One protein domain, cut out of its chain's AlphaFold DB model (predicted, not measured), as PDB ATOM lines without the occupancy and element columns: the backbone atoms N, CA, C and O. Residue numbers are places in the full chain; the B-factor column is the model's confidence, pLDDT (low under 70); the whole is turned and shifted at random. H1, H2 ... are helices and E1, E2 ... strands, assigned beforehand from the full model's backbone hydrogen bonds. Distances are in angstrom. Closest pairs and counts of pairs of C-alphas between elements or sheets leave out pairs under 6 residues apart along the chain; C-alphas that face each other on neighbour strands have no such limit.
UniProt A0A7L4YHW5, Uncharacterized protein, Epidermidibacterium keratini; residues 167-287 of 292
ATOM      1  N   ASP A 167     -30.193  10.705  32.535       84.62
ATOM      2  CA  ASP A 167     -30.726  11.542  33.618       84.62
ATOM      3  C   ASP A 167     -29.811  12.743  33.880       84.62
ATOM      4  O   ASP A 167     -30.281  13.879  33.998       84.62
ATOM      5  N   ALA A 168     -28.496  12.507  33.941       86.25
ATOM      6  CA  ALA A 168     -27.520  13.582  34.091       86.25
ATOM      7  C   ALA A 168     -27.555  14.534  32.888       86.25
ATOM      8  O   ALA A 168     -27.514  15.751  33.073       86.25
ATOM      9  N   THR A 169     -27.690  13.988  31.675       85.25
ATOM     10  CA  THR A 169     -27.787  14.778  30.440       85.25
ATOM     11  C   THR A 169     -29.053  15.633  30.421       85.25
ATOM     12  O   THR A 169     -28.968  16.836  30.172       85.25
ATOM     13  N   ALA A 170     -30.218  15.053  30.736       84.44
ATOM     14  CA  ALA A 170     -31.485  15.778  30.826       84.44
ATOM     15  C   ALA A 170     -31.378  16.938  31.826       84.44
ATOM     16  O   ALA A 170     -31.611  18.091  31.469       84.44
ATOM     17  N   ALA A 171     -30.925  16.653  33.051       85.56
ATOM     18  CA  ALA A 171     -30.774  17.657  34.102       85.56
ATOM     19  C   ALA A 171     -29.793  18.780  33.718       85.56
ATOM     20  O   ALA A 171     -30.039  19.953  34.016       85.56
ATOM     21  N   ALA A 172     -28.690  18.442  33.040       85.94
ATOM     22  CA  ALA A 172     -27.728  19.422  32.546       85.94
ATOM     23  C   ALA A 172     -28.364  20.355  31.503       85.94
ATOM     24  O   ALA A 172     -28.229  21.578  31.602       85.94
ATOM     25  N   LEU A 173     -29.138  19.801  30.563       81.19
ATOM     26  CA  LEU A 173     -29.849  20.585  29.557       81.19
ATOM     27  C   LEU A 173     -30.926  21.489  30.173       81.19
ATOM     28  O   LEU A 173     -30.991  22.670  29.815       81.19
ATOM     29  N   GLU A 174     -31.713  20.991  31.135       83.75
ATOM     30  CA  GLU A 174     -32.683  21.807  31.883       83.75
ATOM     31  C   GLU A 174     -32.001  22.994  32.571       83.75
ATOM     32  O   GLU A 174     -32.470  24.132  32.492       83.75
ATOM     33  N   GLN A 175     -30.856  22.753  33.215       82.38
ATOM     34  CA  GLN A 175     -30.106  23.789  33.917       82.38
ATOM     35  C   GLN A 175     -29.503  24.827  32.962       82.38
ATOM     36  O   GLN A 175     -29.546  26.026  33.252       82.38
ATOM     37  N   ALA A 176     -28.904  24.381  31.857       78.31
ATOM     38  CA  ALA A 176     -28.147  25.239  30.952       78.31
ATOM     39  C   ALA A 176     -29.046  26.057  30.015       78.31
ATOM     40  O   ALA A 176     -28.788  27.243  29.798       78.31
ATOM     41  N   TYR A 177     -30.111  25.448  29.487       71.56
ATOM     42  CA  TYR A 177     -31.017  26.092  28.533       71.56
ATOM     43  C   TYR A 177     -32.341  26.556  29.147       71.56
ATOM     44  O   TYR A 177     -33.104  27.256  28.480       71.56
ATOM     45  N   GLY A 178     -32.624  26.208  30.406       71.62
ATOM     46  CA  GLY A 178     -33.911  26.515  31.035       71.62
ATOM     47  C   GLY A 178     -35.081  25.792  30.364       71.62
ATOM     48  O   GLY A 178     -36.207  26.292  30.404       71.62
ATOM     49  N   ILE A 179     -34.803  24.667  29.702       72.88
ATOM     50  CA  ILE A 179     -35.809  23.813  29.070       72.88
ATOM     51  C   ILE A 179     -36.462  22.921  30.115       72.88
ATOM     52  O   ILE A 179     -35.866  22.634  31.148       72.88
ATOM     53  N   GLN A 180     -37.700  22.512  29.855       80.31
ATOM     54  CA  GLN A 180     -38.343  21.454  30.627       80.31
ATOM     55  C   GLN A 180     -38.167  20.155  29.852       80.31
ATOM     56  O   GLN A 180     -38.518  20.101  28.671       80.31
ATOM     57  N   CYS A 181     -37.603  19.146  30.507       82.81
ATOM     58  CA  CYS A 181     -37.599  17.786  30.000       82.81
ATOM     59  C   CYS A 181     -38.839  17.065  30.541       82.81
ATOM     60  O   CYS A 181     -39.088  17.027  31.747       82.81
ATOM     61  N   GLU A 182     -39.663  16.535  29.643       83.81
ATOM     62  CA  GLU A 182     -40.798  15.676  29.974       83.81
ATOM     63  C   GLU A 182     -40.387  14.203  29.846       83.81
ATOM     64  O   GLU A 182     -39.489  13.871  29.082       83.81
ATOM     65  N   GLY A 183     -41.039  13.302  30.584       75.19
ATOM     66  CA  GLY A 183     -40.741  11.866  30.541       75.19
ATOM     67  C   GLY A 183     -40.256  11.294  31.872       75.19
ATOM     68  O   GLY A 183     -40.257  11.959  32.910       75.19
ATOM     69  N   THR A 184     -39.919  10.009  31.852       66.81
ATOM     70  CA  THR A 184     -39.316   9.285  32.973       66.81
ATOM     71  C   THR A 184     -38.297   8.317  32.411       66.81
ATOM     72  O   THR A 184     -38.592   7.651  31.418       66.81
ATOM     73  N   ALA A 185     -37.163   8.176  33.100       61.06
ATOM     74  CA  ALA A 185     -36.107   7.246  32.727       61.06
ATOM     75  C   ALA A 185     -36.661   5.880  32.245       61.06
ATOM     76  O   ALA A 185     -37.554   5.318  32.894       61.06
ATOM     77  N   PRO A 186     -36.134   5.332  31.136       67.12
ATOM     78  CA  PRO A 186     -34.935   5.790  30.433       67.12
ATOM     79  C   PRO A 186     -35.194   6.858  29.355       67.12
ATOM     80  O   PRO A 186     -34.255   7.223  28.664       67.12
ATOM     81  N   GLU A 187     -36.421   7.360  29.192       79.62
ATOM     82  CA  GLU A 187     -36.769   8.303  28.117       79.62
ATOM     83  C   GLU A 187     -37.050   9.716  28.651       79.62
ATOM     84  O   GLU A 187     -37.849   9.894  29.576       79.62
ATOM     85  N   HIS A 188     -36.423  10.721  28.036       82.00
ATOM     86  CA  HIS A 188     -36.649  12.143  28.303       82.00
ATOM     87  C   HIS A 188     -36.775  12.918  26.992       82.00
ATOM     88  O   HIS A 188     -35.904  12.836  26.131       82.00
ATOM     89  N   ASP A 189     -37.820  13.728  26.874       84.56
ATOM     90  CA  ASP A 189     -38.049  14.643  25.762       84.56
ATOM     91  C   ASP A 189     -37.907  16.084  26.249       84.56
ATOM     92  O   ASP A 189     -38.738  16.614  26.986       84.56
ATOM     93  N   CYS A 190     -36.837  16.740  25.825       81.06
ATOM     94  CA  CYS A 190     -36.515  18.102  26.203       81.06
ATOM     95  C   CYS A 190     -36.788  19.053  25.035       81.06
ATOM     96  O   CYS A 190     -36.213  18.904  23.956       81.06
ATOM     97  N   ALA A 191     -37.628  20.070  25.245       78.06
ATOM     98  CA  ALA A 191     -37.975  21.029  24.196       78.06
ATOM     99  C   ALA A 191     -37.738  22.487  24.623       78.06
ATOM    100  O   ALA A 191     -38.191  22.946  25.672       78.06
ATOM    101  N   ALA A 192     -37.070  23.238  23.747       69.00
ATOM    102  CA  ALA A 192     -36.937  24.692  23.767       69.00
ATOM    103  C   ALA A 192     -37.471  25.278  22.457       69.00
ATOM    104  O   ALA A 192     -37.575  24.594  21.442       69.00
ATOM    105  N   SER A 193     -37.712  26.591  22.429       66.56
ATOM    106  CA  SER A 193     -37.930  27.300  21.163       66.56
ATOM    107  C   SER A 193     -36.729  27.099  20.223       66.56
ATOM    108  O   SER A 193     -35.690  27.723  20.424       66.56
ATOM    109  N   GLY A 194     -36.899  26.270  19.189       65.75
ATOM    110  CA  GLY A 194     -35.903  25.996  18.148       65.75
ATOM    111  C   GLY A 194     -34.944  24.831  18.424       65.75
ATOM    112  O   GLY A 194     -34.067  24.596  17.599       65.75
ATOM    113  N   VAL A 195     -35.082  24.104  19.541       68.81
ATOM    114  CA  VAL A 195     -34.275  22.907  19.853       68.81
ATOM    115  C   VAL A 195     -35.166  21.833  20.468       68.81
ATOM    116  O   VAL A 195     -35.861  22.095  21.449       68.81
ATOM    117  N   MET A 196     -35.101  20.622  19.931       76.12
ATOM    118  CA  MET A 196     -35.655  19.414  20.532       76.12
ATOM    119  C   MET A 196     -34.516  18.444  20.822       76.12
ATOM    120  O   MET A 196     -33.653  18.255  19.973       76.12
ATOM    121  N   ALA A 197     -34.503  17.834  22.001       75.06
ATOM    122  CA  ALA A 197     -33.583  16.762  22.348       75.06
ATOM    123  C   ALA A 197     -34.373  15.588  22.925       75.06
ATOM    124  O   ALA A 197     -35.009  15.730  23.964       75.06
ATOM    125  N   THR A 198     -34.311  14.440  22.261       81.44
ATOM    126  CA  THR A 198     -34.847  13.176  22.769       81.44
ATOM    127  C   THR A 198     -33.692  12.350  23.305       81.44
ATOM    128  O   THR A 198     -32.702  12.125  22.612       81.44
ATOM    129  N   ILE A 199     -33.816  11.912  24.548       80.75
ATOM    130  CA  ILE A 199     -32.850  11.089  25.263       80.75
ATOM    131  C   ILE A 199     -33.521   9.757  25.528       80.75
ATOM    132  O   ILE A 199     -34.568   9.729  26.165       80.75
ATOM    133  N   GLY A 200     -32.940   8.656  25.075       71.69
ATOM    134  CA  GLY A 200     -33.514   7.355  25.372       71.69
ATOM    135  C   GLY A 200     -32.860   6.179  24.667       71.69
ATOM    136  O   GLY A 200     -31.938   6.368  23.864       71.69
ATOM    137  N   PRO A 201     -33.326   4.956  24.978       68.12
ATOM    138  CA  PRO A 201     -33.014   3.753  24.222       68.12
ATOM    139  C   PRO A 201     -33.187   3.981  22.722       68.12
ATOM    140  O   PRO A 201     -34.287   4.280  22.260       68.12
ATOM    141  N   GLU A 202     -32.136   3.753  21.940       61.50
ATOM    142  CA  GLU A 202     -32.325   3.458  20.525       61.50
ATOM    143  C   GLU A 202     -32.586   1.957  20.377       61.50
ATOM    144  O   GLU A 202     -31.729   1.126  20.676       61.50
ATOM    145  N   ALA A 203     -33.808   1.604  19.971       48.03
ATOM    146  CA  ALA A 203     -34.150   0.222  19.666       48.03
ATOM    147  C   ALA A 203     -33.307  -0.256  18.474       48.03
ATOM    148  O   ALA A 203     -33.339   0.364  17.406       48.03
ATOM    149  N   SER A 204     -32.574  -1.361  18.644       44.00
ATOM    150  CA  SER A 204     -32.011  -2.089  17.502       44.00
ATOM    151  C   SER A 204     -33.150  -2.533  16.582       44.00
ATOM    152  O   SER A 204     -34.262  -2.823  17.022       44.00
ATOM    153  N   ILE A 205     -32.857  -2.606  15.288       39.12
ATOM    154  CA  ILE A 205     -33.766  -3.098  14.243       39.12
ATOM    155  C   ILE A 205     -33.975  -4.627  14.375       39.12
ATOM    156  O   ILE A 205     -34.825  -5.200  13.691       39.12
ATOM    157  N   VAL A 206     -33.222  -5.292  15.257       40.88
ATOM    158  CA  VAL A 206     -33.266  -6.737  15.482       40.88
ATOM    159  C   VAL A 206     -34.071  -7.039  16.754       40.88
ATOM    160  O   VAL A 206     -33.642  -6.752  17.871       40.88
ATOM    161  N   ASP A 207     -35.276  -7.586  16.561       41.94
ATOM    162  CA  ASP A 207     -36.129  -8.160  17.609       41.94
ATOM    163  C   ASP A 207     -35.419  -9.375  18.242       41.94
ATOM    164  O   ASP A 207     -35.501 -10.473  17.698       41.94
ATOM    165  N   ASP A 208     -34.675  -9.153  19.329       37.56
ATOM    166  CA  ASP A 208     -34.517 -10.022  20.515       37.56
ATOM    167  C   ASP A 208     -33.298  -9.531  21.339       37.56
ATOM    168  O   ASP A 208     -32.157  -9.896  21.082       37.56
ATOM    169  N   ASP A 209     -33.556  -8.658  22.324       41.03
ATOM    170  CA  ASP A 209     -32.644  -8.222  23.407       41.03
ATOM    171  C   ASP A 209     -31.168  -7.859  23.063       41.03
ATOM    172  O   ASP A 209     -30.240  -8.366  23.703       41.03
ATOM    173  N   PRO A 210     -30.890  -6.897  22.163       40.53
ATOM    174  CA  PRO A 210     -29.600  -6.209  22.165       40.53
ATOM    175  C   PRO A 210     -29.511  -5.216  23.339       40.53
ATOM    176  O   PRO A 210     -30.537  -4.723  23.824       40.53
ATOM    177  N   PRO A 211     -28.298  -4.872  23.818       40.72
ATOM    178  CA  PRO A 211     -28.144  -3.879  24.870       40.72
ATOM    179  C   PRO A 211     -28.764  -2.553  24.425       40.72
ATOM    180  O   PRO A 211     -28.411  -1.999  23.385       40.72
ATOM    181  N   ILE A 212     -29.689  -2.046  25.240       47.38
ATOM    182  CA  ILE A 212     -30.274  -0.716  25.096       47.38
ATOM    183  C   ILE A 212     -29.134   0.310  25.123       47.38
ATOM    184  O   ILE A 212     -28.573   0.615  26.175       47.38
ATOM    185  N   ALA A 213     -28.781   0.830  23.951       56.06
ATOM    186  CA  ALA A 213     -27.865   1.943  23.821       56.06
ATOM    187  C   ALA A 213     -28.634   3.227  24.139       56.06
ATOM    188  O   ALA A 213     -29.568   3.597  23.426       56.06
ATOM    189  N   MET A 214     -28.259   3.897  25.228       60.19
ATOM    190  CA  MET A 214     -28.784   5.224  25.530       60.19
ATOM    191  C   MET A 214     -28.241   6.212  24.506       60.19
ATOM    192  O   MET A 214     -27.025   6.336  24.347       60.19
ATOM    193  N   THR A 215     -29.143   6.914  23.829       68.06
ATOM    194  CA  THR A 215     -28.792   7.927  22.838       68.06
ATOM    195  C   THR A 215     -29.393   9.275  23.191       68.06
ATOM    196  O   THR A 215     -30.456   9.342  23.802       68.06
ATOM    197  N   VAL A 216     -28.721  10.357  22.805       68.50
ATOM    198  CA  VAL A 216     -29.353  11.677  22.704       68.50
ATOM    199  C   VAL A 216     -29.424  12.041  21.229       68.50
ATOM    200  O   VAL A 216     -28.403  12.041  20.543       68.50
ATOM    201  N   LYS A 217     -30.629  12.374  20.766       72.88
ATOM    202  CA  LYS A 217     -30.922  12.914  19.438       72.88
ATOM    203  C   LYS A 217     -31.371  14.354  19.578       72.88
ATOM    204  O   LYS A 217     -32.438  14.608  20.126       72.88
ATOM    205  N   ILE A 218     -30.569  15.286  19.079       67.44
ATOM    206  CA  ILE A 218     -30.922  16.707  19.067       67.44
ATOM    207  C   ILE A 218     -31.273  17.128  17.660       67.44
ATOM    208  O   ILE A 218     -30.475  16.925  16.751       67.44
ATOM    209  N   GLU A 219     -32.428  17.759  17.513       70.25
ATOM    210  CA  GLU A 219     -32.874  18.425  16.302       70.25
ATOM    211  C   GLU A 219     -32.986  19.925  16.585       70.25
ATOM    212  O   GLU A 219     -33.787  20.375  17.408       70.25
ATOM    213  N   GLN A 220     -32.156  20.719  15.911       66.94
ATOM    214  CA  GLN A 220     -32.182  22.177  16.015       66.94
ATOM    215  C   GLN A 220     -32.790  22.788  14.750       66.94
ATOM    216  O   GLN A 220     -32.210  22.668  13.671       66.94
ATOM    217  N   GLU A 221     -33.937  23.464  14.879       63.84
ATOM    218  CA  GLU A 221     -34.596  24.149  13.761       63.84
ATOM    219  C   GLU A 221     -33.799  25.393  13.341       63.84
ATOM    220  O   GLU A 221     -33.439  26.242  14.163       63.84
ATOM    221  N   TYR A 222     -33.546  25.528  12.037       61.38
ATOM    222  CA  TYR A 222     -32.713  26.600  11.488       61.38
ATOM    223  C   TYR A 222     -33.508  27.731  10.822       61.38
ATOM    224  O   TYR A 222     -34.456  27.506  10.072       61.38
ATOM    225  N   SER A 223     -33.035  28.972  11.006       51.41
ATOM    226  CA  SER A 223     -33.454  30.153  10.237       51.41
ATOM    227  C   SER A 223     -32.274  30.752   9.447       51.41
ATOM    228  O   SER A 223     -31.806  31.849   9.757       51.41
ATOM    229  N   GLY A 224     -31.735  30.038   8.454       54.34
ATOM    230  CA  GLY A 224     -30.667  30.553   7.580       54.34
ATOM    231  C   GLY A 224     -29.746  29.479   6.993       54.34
ATOM    232  O   GLY A 224     -29.974  28.291   7.200       54.34
ATOM    233  N   ASP A 225     -28.710  29.911   6.265       47.78
ATOM    234  CA  ASP A 225     -27.779  29.023   5.551       47.78
ATOM    235  C   ASP A 225     -26.873  28.232   6.521       47.78
ATOM    236  O   ASP A 225     -25.884  28.744   7.052       47.78
ATOM    237  N   THR A 226     -27.278  26.978   6.755       53.25
ATOM    238  CA  THR A 226     -26.469  25.758   6.958       53.25
ATOM    239  C   THR A 226     -25.114  25.931   7.652       53.25
ATOM    240  O   THR A 226     -24.074  25.967   6.991       53.25
ATOM    241  N   LYS A 227     -25.101  25.961   8.992       53.28
ATOM    242  CA  LYS A 227     -23.897  25.707   9.808       53.28
ATOM    243  C   LYS A 227     -24.205  24.745  10.947       53.28
ATOM    244  O   LYS A 227     -25.335  24.697  11.391       53.28
ATOM    245  N   ILE A 228     -23.197  24.025  11.437       55.31
ATOM    246  CA  ILE A 228     -23.214  23.224  12.681       55.31
ATOM    247  C   ILE A 228     -23.167  24.180  13.907       55.31
ATOM    248  O   ILE A 228     -22.516  23.936  14.919       55.31
ATOM    249  N   ALA A 229     -23.776  25.366  13.798       56.59
ATOM    250  CA  ALA A 229     -23.647  26.407  14.814       56.59
ATOM    251  C   ALA A 229     -24.535  26.062  16.016       56.59
ATOM    252  O   ALA A 229     -25.704  25.745  15.843       56.59
ATOM    253  N   GLY A 230     -23.993  26.139  17.232       65.69
ATOM    254  CA  GLY A 230     -24.699  25.700  18.436       65.69
ATOM    255  C   GLY A 230     -24.324  24.292  18.902       65.69
ATOM    256  O   GLY A 230     -24.659  23.941  20.029       65.69
ATOM    257  N   VAL A 231     -23.611  23.494  18.094       76.12
ATOM    258  CA  VAL A 231     -23.188  22.144  18.503       76.12
ATOM    259  C   VAL A 231     -22.156  22.171  19.634       76.12
ATOM    260  O   VAL A 231     -22.400  21.504  20.640       76.12
ATOM    261  N   PRO A 232     -21.052  22.942  19.564       80.69
ATOM    262  CA  PRO A 232     -20.148  23.070  20.709       80.69
ATOM    263  C   PRO A 232     -20.856  23.540  21.987       80.69
ATOM    264  O   PRO A 232     -20.583  23.036  23.075       80.69
ATOM    265  N   GLU A 233     -21.793  24.481  21.859       76.88
ATOM    266  CA  GLU A 233     -22.597  24.985  22.970       76.88
ATOM    267  C   GLU A 233     -23.519  23.907  23.547       76.88
ATOM    268  O   GLU A 233     -23.635  23.815  24.768       76.88
ATOM    269  N   PHE A 234     -24.119  23.068  22.696       77.88
ATOM    270  CA  PHE A 234     -24.923  21.928  23.123       77.88
ATOM    271  C   PHE A 234     -24.091  20.939  23.943       77.88
ATOM    272  O   PHE A 234     -24.491  20.585  25.049       77.88
ATOM    273  N   PHE A 235     -22.918  20.534  23.451       83.81
ATOM    274  CA  PHE A 235     -22.036  19.609  24.170       83.81
ATOM    275  C   PHE A 235     -21.620  20.168  25.538       83.81
ATOM    276  O   PHE A 235     -21.693  19.469  26.550       83.81
ATOM    277  N   ALA A 236     -21.284  21.459  25.599       82.69
ATOM    278  CA  ALA A 236     -20.988  22.136  26.859       82.69
ATOM    279  C   ALA A 236     -22.196  22.171  27.816       82.69
ATOM    280  O   ALA A 236     -22.030  21.971  29.019       82.69
ATOM    281  N   ALA A 237     -23.403  22.414  27.297       80.19
ATOM    282  CA  ALA A 237     -24.640  22.461  28.074       80.19
ATOM    283  C   ALA A 237     -25.094  21.081  28.571       80.19
ATOM    284  O   ALA A 237     -25.597  20.967  29.682       80.19
ATOM    285  N   ALA A 238     -24.878  20.042  27.769       78.88
ATOM    286  CA  ALA A 238     -25.195  18.659  28.094       78.88
ATOM    287  C   ALA A 238     -24.186  18.010  29.059       78.88
ATOM    288  O   ALA A 238     -24.373  16.867  29.459       78.88
ATOM    289  N   GLY A 239     -23.104  18.715  29.415       82.44
ATOM    290  CA  GLY A 239     -22.040  18.169  30.258       82.44
ATOM    291  C   GLY A 239     -21.171  17.123  29.555       82.44
ATOM    292  O   GLY A 239     -20.510  16.348  30.234       82.44
ATOM    293  N   MET A 240     -21.154  17.120  28.219       86.12
ATOM    294  CA  MET A 240     -20.423  16.164  27.388       86.12
ATOM    295  C   MET A 240     -19.193  16.848  26.767       86.12
ATOM    296  O   MET A 240     -19.320  17.518  25.739       86.12
ATOM    297  N   PRO A 241     -17.993  16.757  27.367       83.44
ATOM    298  CA  PRO A 241     -16.805  17.440  26.864       83.44
ATOM    299  C   PRO A 241     -16.400  16.980  25.455       83.44
ATOM    300  O   PRO A 241     -16.344  15.790  25.145       83.44
ATOM    301  N   LEU A 242     -16.034  17.946  24.613       85.19
ATOM    302  CA  LEU A 242     -15.386  17.710  23.321       85.19
ATOM    303  C   LEU A 242     -13.865  17.816  23.467       85.19
ATOM    304  O   LEU A 242     -13.367  18.677  24.197       85.19
ATOM    305  N   SER A 243     -13.125  16.974  22.745       85.31
ATOM    306  CA  SER A 243     -11.675  17.143  22.602       85.31
ATOM    307  C   SER A 243     -11.351  18.311  21.654       85.31
ATOM    308  O   SER A 243     -12.214  18.772  20.900       85.31
ATOM    309  N   GLU A 244     -10.101  18.788  21.659       87.00
ATOM    310  CA  GLU A 244      -9.640  19.800  20.690       87.00
ATOM    311  C   GLU A 244      -9.774  19.302  19.241       87.00
ATOM    312  O   GLU A 244     -10.166  20.064  18.359       87.00
ATOM    313  N   GLU A 245      -9.514  18.015  19.004       84.94
ATOM    314  CA  GLU A 245      -9.651  17.379  17.692       84.94
ATOM    315  C   GLU A 245     -11.116  17.319  17.242       84.94
ATOM    316  O   GLU A 245     -11.435  17.724  16.124       84.94
ATOM    317  N   SER A 246     -12.027  16.913  18.131       86.19
ATOM    318  CA  SER A 246     -13.471  16.900  17.860       86.19
ATOM    319  C   SER A 246     -13.991  18.303  17.529       86.19
ATOM    320  O   SER A 246     -14.758  18.487  16.584       86.19
ATOM    321  N   MET A 247     -13.540  19.313  18.281       86.62
ATOM    322  CA  MET A 247     -13.860  20.722  18.035       86.62
ATOM    323  C   MET A 247     -13.377  21.198  16.663       86.62
ATOM    324  O   MET A 247     -14.106  21.907  15.962       86.62
ATOM    325  N   GLN A 248     -12.163  20.811  16.271       85.69
ATOM    326  CA  GLN A 248     -11.602  21.154  14.969       85.69
ATOM    327  C   GLN A 248     -12.383  20.477  13.835       85.69
ATOM    328  O   GLN A 248     -12.767  21.159  12.888       85.69
ATOM    329  N   LEU A 249     -12.716  19.187  13.972       84.75
ATOM    330  CA  LEU A 249     -13.517  18.440  12.996       84.75
ATOM    331  C   LEU A 249     -14.890  19.093  12.762       84.75
ATOM    332  O   LEU A 249     -15.328  19.242  11.623       84.75
ATOM    333  N   ILE A 250     -15.554  19.525  13.839       83.69
ATOM    334  CA  ILE A 250     -16.821  20.266  13.766       83.69
ATOM    335  C   ILE A 250     -16.635  21.607  13.046       83.69
ATOM    336  O   ILE A 250     -17.461  21.986  12.217       83.69
ATOM    337  N   THR A 251     -15.565  22.335  13.365       81.44
ATOM    338  CA  THR A 251     -15.320  23.687  12.838       81.44
ATOM    339  C   THR A 251     -14.953  23.679  11.354       81.44
ATOM    340  O   THR A 251     -15.401  24.552  10.609       81.44
ATOM    341  N   ASP A 252     -14.160  22.697  10.922       81.69
ATOM    342  CA  ASP A 252     -13.722  22.541   9.530       81.69
ATOM    343  C   ASP A 252     -14.824  22.005   8.617       81.69
ATOM    344  O   ASP A 252     -14.718  22.072   7.388       81.69
ATOM    345  N   CYS A 253     -15.896  21.488   9.207       76.88
ATOM    346  CA  CYS A 253     -17.002  20.937   8.467       76.88
ATOM    347  C   CYS A 253     -17.846  22.039   7.809       76.88
ATOM    348  O   CYS A 253     -18.618  22.752   8.459       76.88
ATOM    349  N   ASP A 254     -17.717  22.172   6.484       68.88
ATOM    350  CA  ASP A 254     -18.576  23.054   5.698       68.88
ATOM    351  C   ASP A 254     -19.981  22.459   5.589       68.88
ATOM    352  O   ASP A 254     -20.285  21.648   4.716       68.88
ATOM    353  N   ALA A 255     -20.851  22.890   6.489       56.81
ATOM    354  CA  ALA A 255     -22.244  22.472   6.558       56.81
ATOM    355  C   ALA A 255     -23.087  22.844   5.322       56.81
ATOM    356  O   ALA A 255     -24.191  22.325   5.179       56.81
ATOM    357  N   ALA A 256     -22.598  23.709   4.418       56.25
ATOM    358  CA  ALA A 256     -23.234  23.918   3.113       56.25
ATOM    359  C   ALA A 256     -23.052  22.710   2.171       56.25
ATOM    360  O   ALA A 256     -23.774  22.565   1.182       56.25
ATOM    361  N   SER A 257     -22.100  21.823   2.478       61.06
ATOM    362  CA  SER A 257     -21.942  20.529   1.832       61.06
ATOM    363  C   SER A 257     -22.761  19.480   2.581       61.06
ATOM    364  O   SER A 257     -22.425  19.093   3.698       61.06
ATOM    365  N   THR A 258     -23.791  18.928   1.933       55.75
ATOM    366  CA  THR A 258     -24.590  17.798   2.455       55.75
ATOM    367  C   THR A 258     -23.778  16.512   2.670       55.75
ATOM    368  O   THR A 258     -24.326  15.493   3.079       55.75
ATOM    369  N   LEU A 259     -22.488  16.525   2.323       64.56
ATOM    370  CA  LEU A 259     -21.558  15.414   2.509       64.56
ATOM    371  C   LEU A 259     -20.794  15.502   3.832       64.56
ATOM    372  O   LEU A 259     -20.137  14.539   4.212       64.56
ATOM    373  N   CYS A 260     -20.839  16.642   4.523       75.88
ATOM    374  CA  CYS A 260     -20.049  16.818   5.726       75.88
ATOM    375  C   CYS A 260     -20.793  16.291   6.960       75.88
ATOM    376  O   CYS A 260     -21.636  16.984   7.521       75.88
ATOM    377  N   LYS A 261     -20.483  15.051   7.362       80.25
ATOM    378  CA  LYS A 261     -21.099  14.355   8.503       80.25
ATOM    379  C   LYS A 261     -20.050  13.980   9.558       80.25
ATOM    380  O   LYS A 261     -19.595  12.832   9.578       80.25
ATOM    381  N   PRO A 262     -19.591  14.939  10.385       84.19
ATOM    382  CA  PRO A 262     -18.513  14.677  11.320       84.19
ATOM    383  C   PRO A 262     -18.907  13.550  12.274       84.19
ATOM    384  O   PRO A 262     -19.989  13.561  12.862       84.19
ATOM    385  N   THR A 263     -18.012  12.574  12.388       85.75
ATOM    386  CA  THR A 263     -18.158  11.382  13.221       85.75
ATOM    387  C   THR A 263     -16.879  11.234  14.034       85.75
ATOM    388  O   THR A 263     -15.793  11.228  13.461       85.75
ATOM    389  N   PHE A 264     -16.993  11.198  15.358       86.06
ATOM    390  CA  PHE A 264     -15.849  11.184  16.274       86.06
ATOM    391  C   PHE A 264     -16.235  10.582  17.627       86.06
ATOM    392  O   PHE A 264     -17.408  10.334  17.886       86.06
ATOM    393  N   VAL A 265     -15.256  10.384  18.508       84.81
ATOM    394  CA  VAL A 265     -15.494   9.997  19.905       84.81
ATOM    395  C   VAL A 265     -15.258  11.202  20.815       84.81
ATOM    396  O   VAL A 265     -14.270  11.919  20.647       84.81
ATOM    397  N   ASN A 266     -16.194  11.488  21.726       83.12
ATOM    398  CA  ASN A 266     -16.082  12.620  22.652       83.12
ATOM    399  C   ASN A 266     -15.103  12.327  23.810       83.12
ATOM    400  O   ASN A 266     -14.514  11.249  23.897       83.12
ATOM    401  N   GLY A 267     -14.935  13.286  24.726       79.62
ATOM    402  CA  GLY A 267     -14.048  13.132  25.885       79.62
ATOM    403  C   GLY A 267     -14.449  12.024  26.867       79.62
ATOM    404  O   GLY A 267     -13.605  11.589  27.647       79.62
ATOM    405  N   ASP A 268     -15.694  11.546  26.805       81.56
ATOM    406  CA  ASP A 268     -16.229  10.480  27.661       81.56
ATOM    407  C   ASP A 268     -16.146   9.089  27.007       81.56
ATOM    408  O   ASP A 268     -16.559   8.096  27.606       81.56
ATOM    409  N   GLY A 269     -15.623   8.992  25.781       81.69
ATOM    410  CA  GLY A 269     -15.575   7.732  25.040       81.69
ATOM    411  C   GLY A 269     -16.889   7.368  24.334       81.69
ATOM    412  O   GLY A 269     -17.067   6.212  23.949       81.69
ATOM    413  N   LEU A 270     -17.807   8.324  24.161       84.00
ATOM    414  CA  LEU A 270     -19.072   8.142  23.445       84.00
ATOM    415  C   LEU A 270     -18.924   8.492  21.965       84.00
ATOM    416  O   LEU A 270     -18.280   9.482  21.606       84.00
ATOM    417  N   LEU A 271     -19.564   7.702  21.105       84.56
ATOM    418  CA  LEU A 271     -19.675   7.988  19.684       84.56
ATOM    419  C   LEU A 271     -20.568   9.206  19.472       84.56
ATOM    420  O   LEU A 271     -21.702   9.242  19.942       84.56
ATOM    421  N   VAL A 272     -20.067  10.170  18.712       85.06
ATOM    422  CA  VAL A 272     -20.799  11.350  18.276       85.06
ATOM    423  C   VAL A 272     -20.896  11.358  16.763       85.06
ATOM    424  O   VAL A 272     -19.897  11.193  16.060       85.06
ATOM    425  N   ARG A 273     -22.102  11.617  16.264       83.50
ATOM    426  CA  ARG A 273     -22.391  11.810  14.846       83.50
ATOM    427  C   ARG A 273     -23.214  13.065  14.652       83.50
ATOM    428  O   ARG A 273     -24.173  13.314  15.376       83.50
ATOM    429  N   ILE A 274     -22.836  13.856  13.661       81.69
ATOM    430  CA  ILE A 274     -23.524  15.096  13.323       81.69
ATOM    431  C   ILE A 274     -23.960  14.999  11.866       81.69
ATOM    432  O   ILE A 274     -23.126  14.868  10.973       81.69
ATOM    433  N   ASP A 275     -25.266  15.073  11.628       79.31
ATOM    434  CA  ASP A 275     -25.860  15.093  10.293       79.31
ATOM    435  C   ASP A 275     -26.516  16.462  10.045       79.31
ATOM    436  O   ASP A 275     -27.630  16.727  10.519       79.31
ATOM    437  N   PRO A 276     -25.822  17.391   9.364       71.25
ATOM    438  CA  PRO A 276     -26.425  18.646   8.955       71.25
ATOM    439  C   PRO A 276     -27.396  18.419   7.789       71.25
ATOM    440  O   PRO A 276     -27.083  17.771   6.792       71.25
ATOM    441  N   SER A 277     -28.578  19.021   7.879       65.69
ATOM    442  CA  SER A 277     -29.600  18.986   6.835       65.69
ATOM    443  C   SER A 277     -30.149  20.384   6.544       65.69
ATOM    444  O   SER A 277     -29.952  21.332   7.304       65.69
ATOM    445  N   ASN A 278     -30.925  20.508   5.465       59.94
ATOM    446  CA  ASN A 278     -31.614  21.758   5.126       59.94
ATOM    447  C   ASN A 278     -32.679  22.174   6.160       59.94
ATOM    448  O   ASN A 278     -33.161  23.303   6.105       59.94
ATOM    449  N   LEU A 279     -33.095  21.261   7.043       61.19
ATOM    450  CA  LEU A 279     -34.138  21.495   8.047       61.19
ATOM    451  C   LEU A 279     -33.563  21.748   9.448       61.19
ATOM    452  O   LEU A 279     -34.288  22.209  10.323       61.19
ATOM    453  N   GLY A 280     -32.273  21.480   9.649       67.62
ATOM    454  CA  GLY A 280     -31.636  21.552  10.955       67.62
ATOM    455  C   GLY A 280     -30.391  20.681  11.060       67.62
ATOM    456  O   GLY A 280     -29.995  20.021  10.096       67.62
ATOM    457  N   THR A 281     -29.790  20.650  12.244       72.94
ATOM    458  CA  THR A 281     -28.686  19.737  12.569       72.94
ATOM    459  C   THR A 281     -29.207  18.618  13.452       72.94
ATOM    460  O   THR A 281     -29.823  18.902  14.480       72.94
ATOM    461  N   LYS A 282     -28.943  17.370  13.050       77.06
ATOM    462  CA  LYS A 282     -29.153  16.196  13.888       77.06
ATOM    463  C   LYS A 282     -27.843  15.830  14.574       77.06
ATOM    464  O   LYS A 282     -26.845  15.606  13.892       77.06
ATOM    465  N   ILE A 283     -27.837  15.777  15.899       78.81
ATOM    466  CA  ILE A 283     -26.695  15.292  16.686       78.81
ATOM    467  C   ILE A 283     -27.125  13.988  17.336       78.81
ATOM    468  O   ILE A 283     -28.141  13.967  18.026       78.81
ATOM    469  N   GLU A 284     -26.363  12.927  17.117       81.62
ATOM    470  CA  GLU A 284     -26.537  11.641  17.779       81.62
ATOM    471  C   GLU A 284     -25.322  11.385  18.663       81.62
ATOM    472  O   GLU A 284     -24.184  11.448  18.193       81.62
ATOM    473  N   VAL A 285     -25.567  11.108  19.939       81.88
ATOM    474  CA  VAL A 285     -24.535  10.674  20.884       81.88
ATOM    475  C   VAL A 285     -24.950   9.339  21.462       81.88
ATOM    476  O   VAL A 285     -26.080   9.229  21.925       81.88
ATOM    477  N   GLY A 286     -24.066   8.346  21.448       79.19
ATOM    478  CA  GLY A 286     -24.366   7.011  21.951       79.19
ATOM    479  C   GLY A 286     -23.117   6.180  22.245       79.19
ATOM    480  O   GLY A 286     -21.994   6.608  21.964       79.19
ATOM    481  N   PRO A 287     -23.280   4.994  22.842       75.56
ATOM    482  CA  PRO A 287     -22.168   4.097  23.117       75.56
ATOM    483  C   PRO A 287     -21.531   3.558  21.832       75.56
ATOM    484  O   PRO A 287     -22.167   3.424  20.789       75.56
TER     485      PRO A 287
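What this domain is: This is residues 167 to 287 of the 292 residues of an uncharacterized protein of Epidermidibacterium keratini (UniProt A0A7L4YHW5). A twisted wall of seven antiparallel strands has two of its three helices on one face, H1 over the E1 and E2 end and H3 near E5 at the other end, while H2 grazes the sheet between them. The loop between E3 and E4 sticks out of the body with residues 205 to 210. The 121 printed residues have three named helices and seven named strands, in the order H1 E1 E2 E3 E4 H2 H3 E5 E6 E7, and the sheet's order is E1 E2 E3 E4 E7 E6 E5. The class is mixed, helices and strands, and the whole is compact, with a radius of gyration of the C-alphas of 14.3 A and spans of 38 by 32 by 26 A.

How they stand to each other: H1, residues 167 to 177, is on the sheet at a height over the sheet of 9.1 A and runs along the strands, at 6 degrees to E2, residues 187 to 192, on the local plane. It lies over E2 and only just over E1, residues 180 to 184, on which 3 of its C-alphas fall. The closest C-alphas of H1 and E2 are those of Ala 170 and His 188, 6.8 A apart. E1 and E2 form a hairpin, with N 182 and O 189 at 2.8 A. E2 and E3, residues 195 to 202, form the next hairpin, with N 190 and O 197 at 2.8 A. E3 and E4, residues 213 to 221, form another hairpin, with N 198 and O 217 at 2.8 A. E1 E2 E3 E4 is a meander, each strand the antiparallel neighbour of the one before. H2, residues 231 to 237, only grazes the sheet, with its residues 231 to 235. H1 and H2 touch, their lines about perpendicular at 75 degrees, and their closest C-alphas, those of Ala 176 and Ala 237, are 5.3 A apart. H3, residues 244 to 252, is close to H2 but not clearly touching, the closest C-alphas being those of Pro 232 and Met 247, 7.2 A apart. H1 and H3 are apart; they are on one face of the sheet, two layers, a sheet with helices on one face. The closest C-alphas of H3 and E5, residues 263 to 265, are those of Ser 246 and Phe 264, 6.4 A apart. E5, E6, residues 271 to 277, and E7, residues 280 to 286, form a second meander, with N 272 and O 264 at 2.8 A and N 273 and O 284 at 2.8 A. E7 is also the antiparallel neighbour of E4, with N 218 and O 283 at 3.0 A. In H1, H2 and H3 every O i to N i+4 pair is within hydrogen-bond range.

Where its parts are: H1 begins at C-alpha 167, (-30.726, 11.542, 33.618), and measures 15.4 A from first to last C-alpha. E1, E2 and E3 follow; E2 measures 17.0 A, and E3, 19.6 A long, bends by 51 degrees at residue 199. E4, the longest strand with 9 residues, measures 25.3 A and begins at C-alpha 213, (-27.865, 1.943, 23.821). H2 measures 9.7 A and H3 12.2 A. E5 has 3 residues, and E6 and E7 measure 19.6 A each. E7 ends at C-alpha 286, (-24.366, 7.011, 21.951).

The domain as a whole: The two C-alphas farthest apart are those of Asp 208 and Gly 224, at 42.8 A. The printed part has no cut, and none of its links is long. The mean pLDDT of the printed part is 72.2, and 45 residues are under 70, among them residues 201 to 216 and 220 to 230.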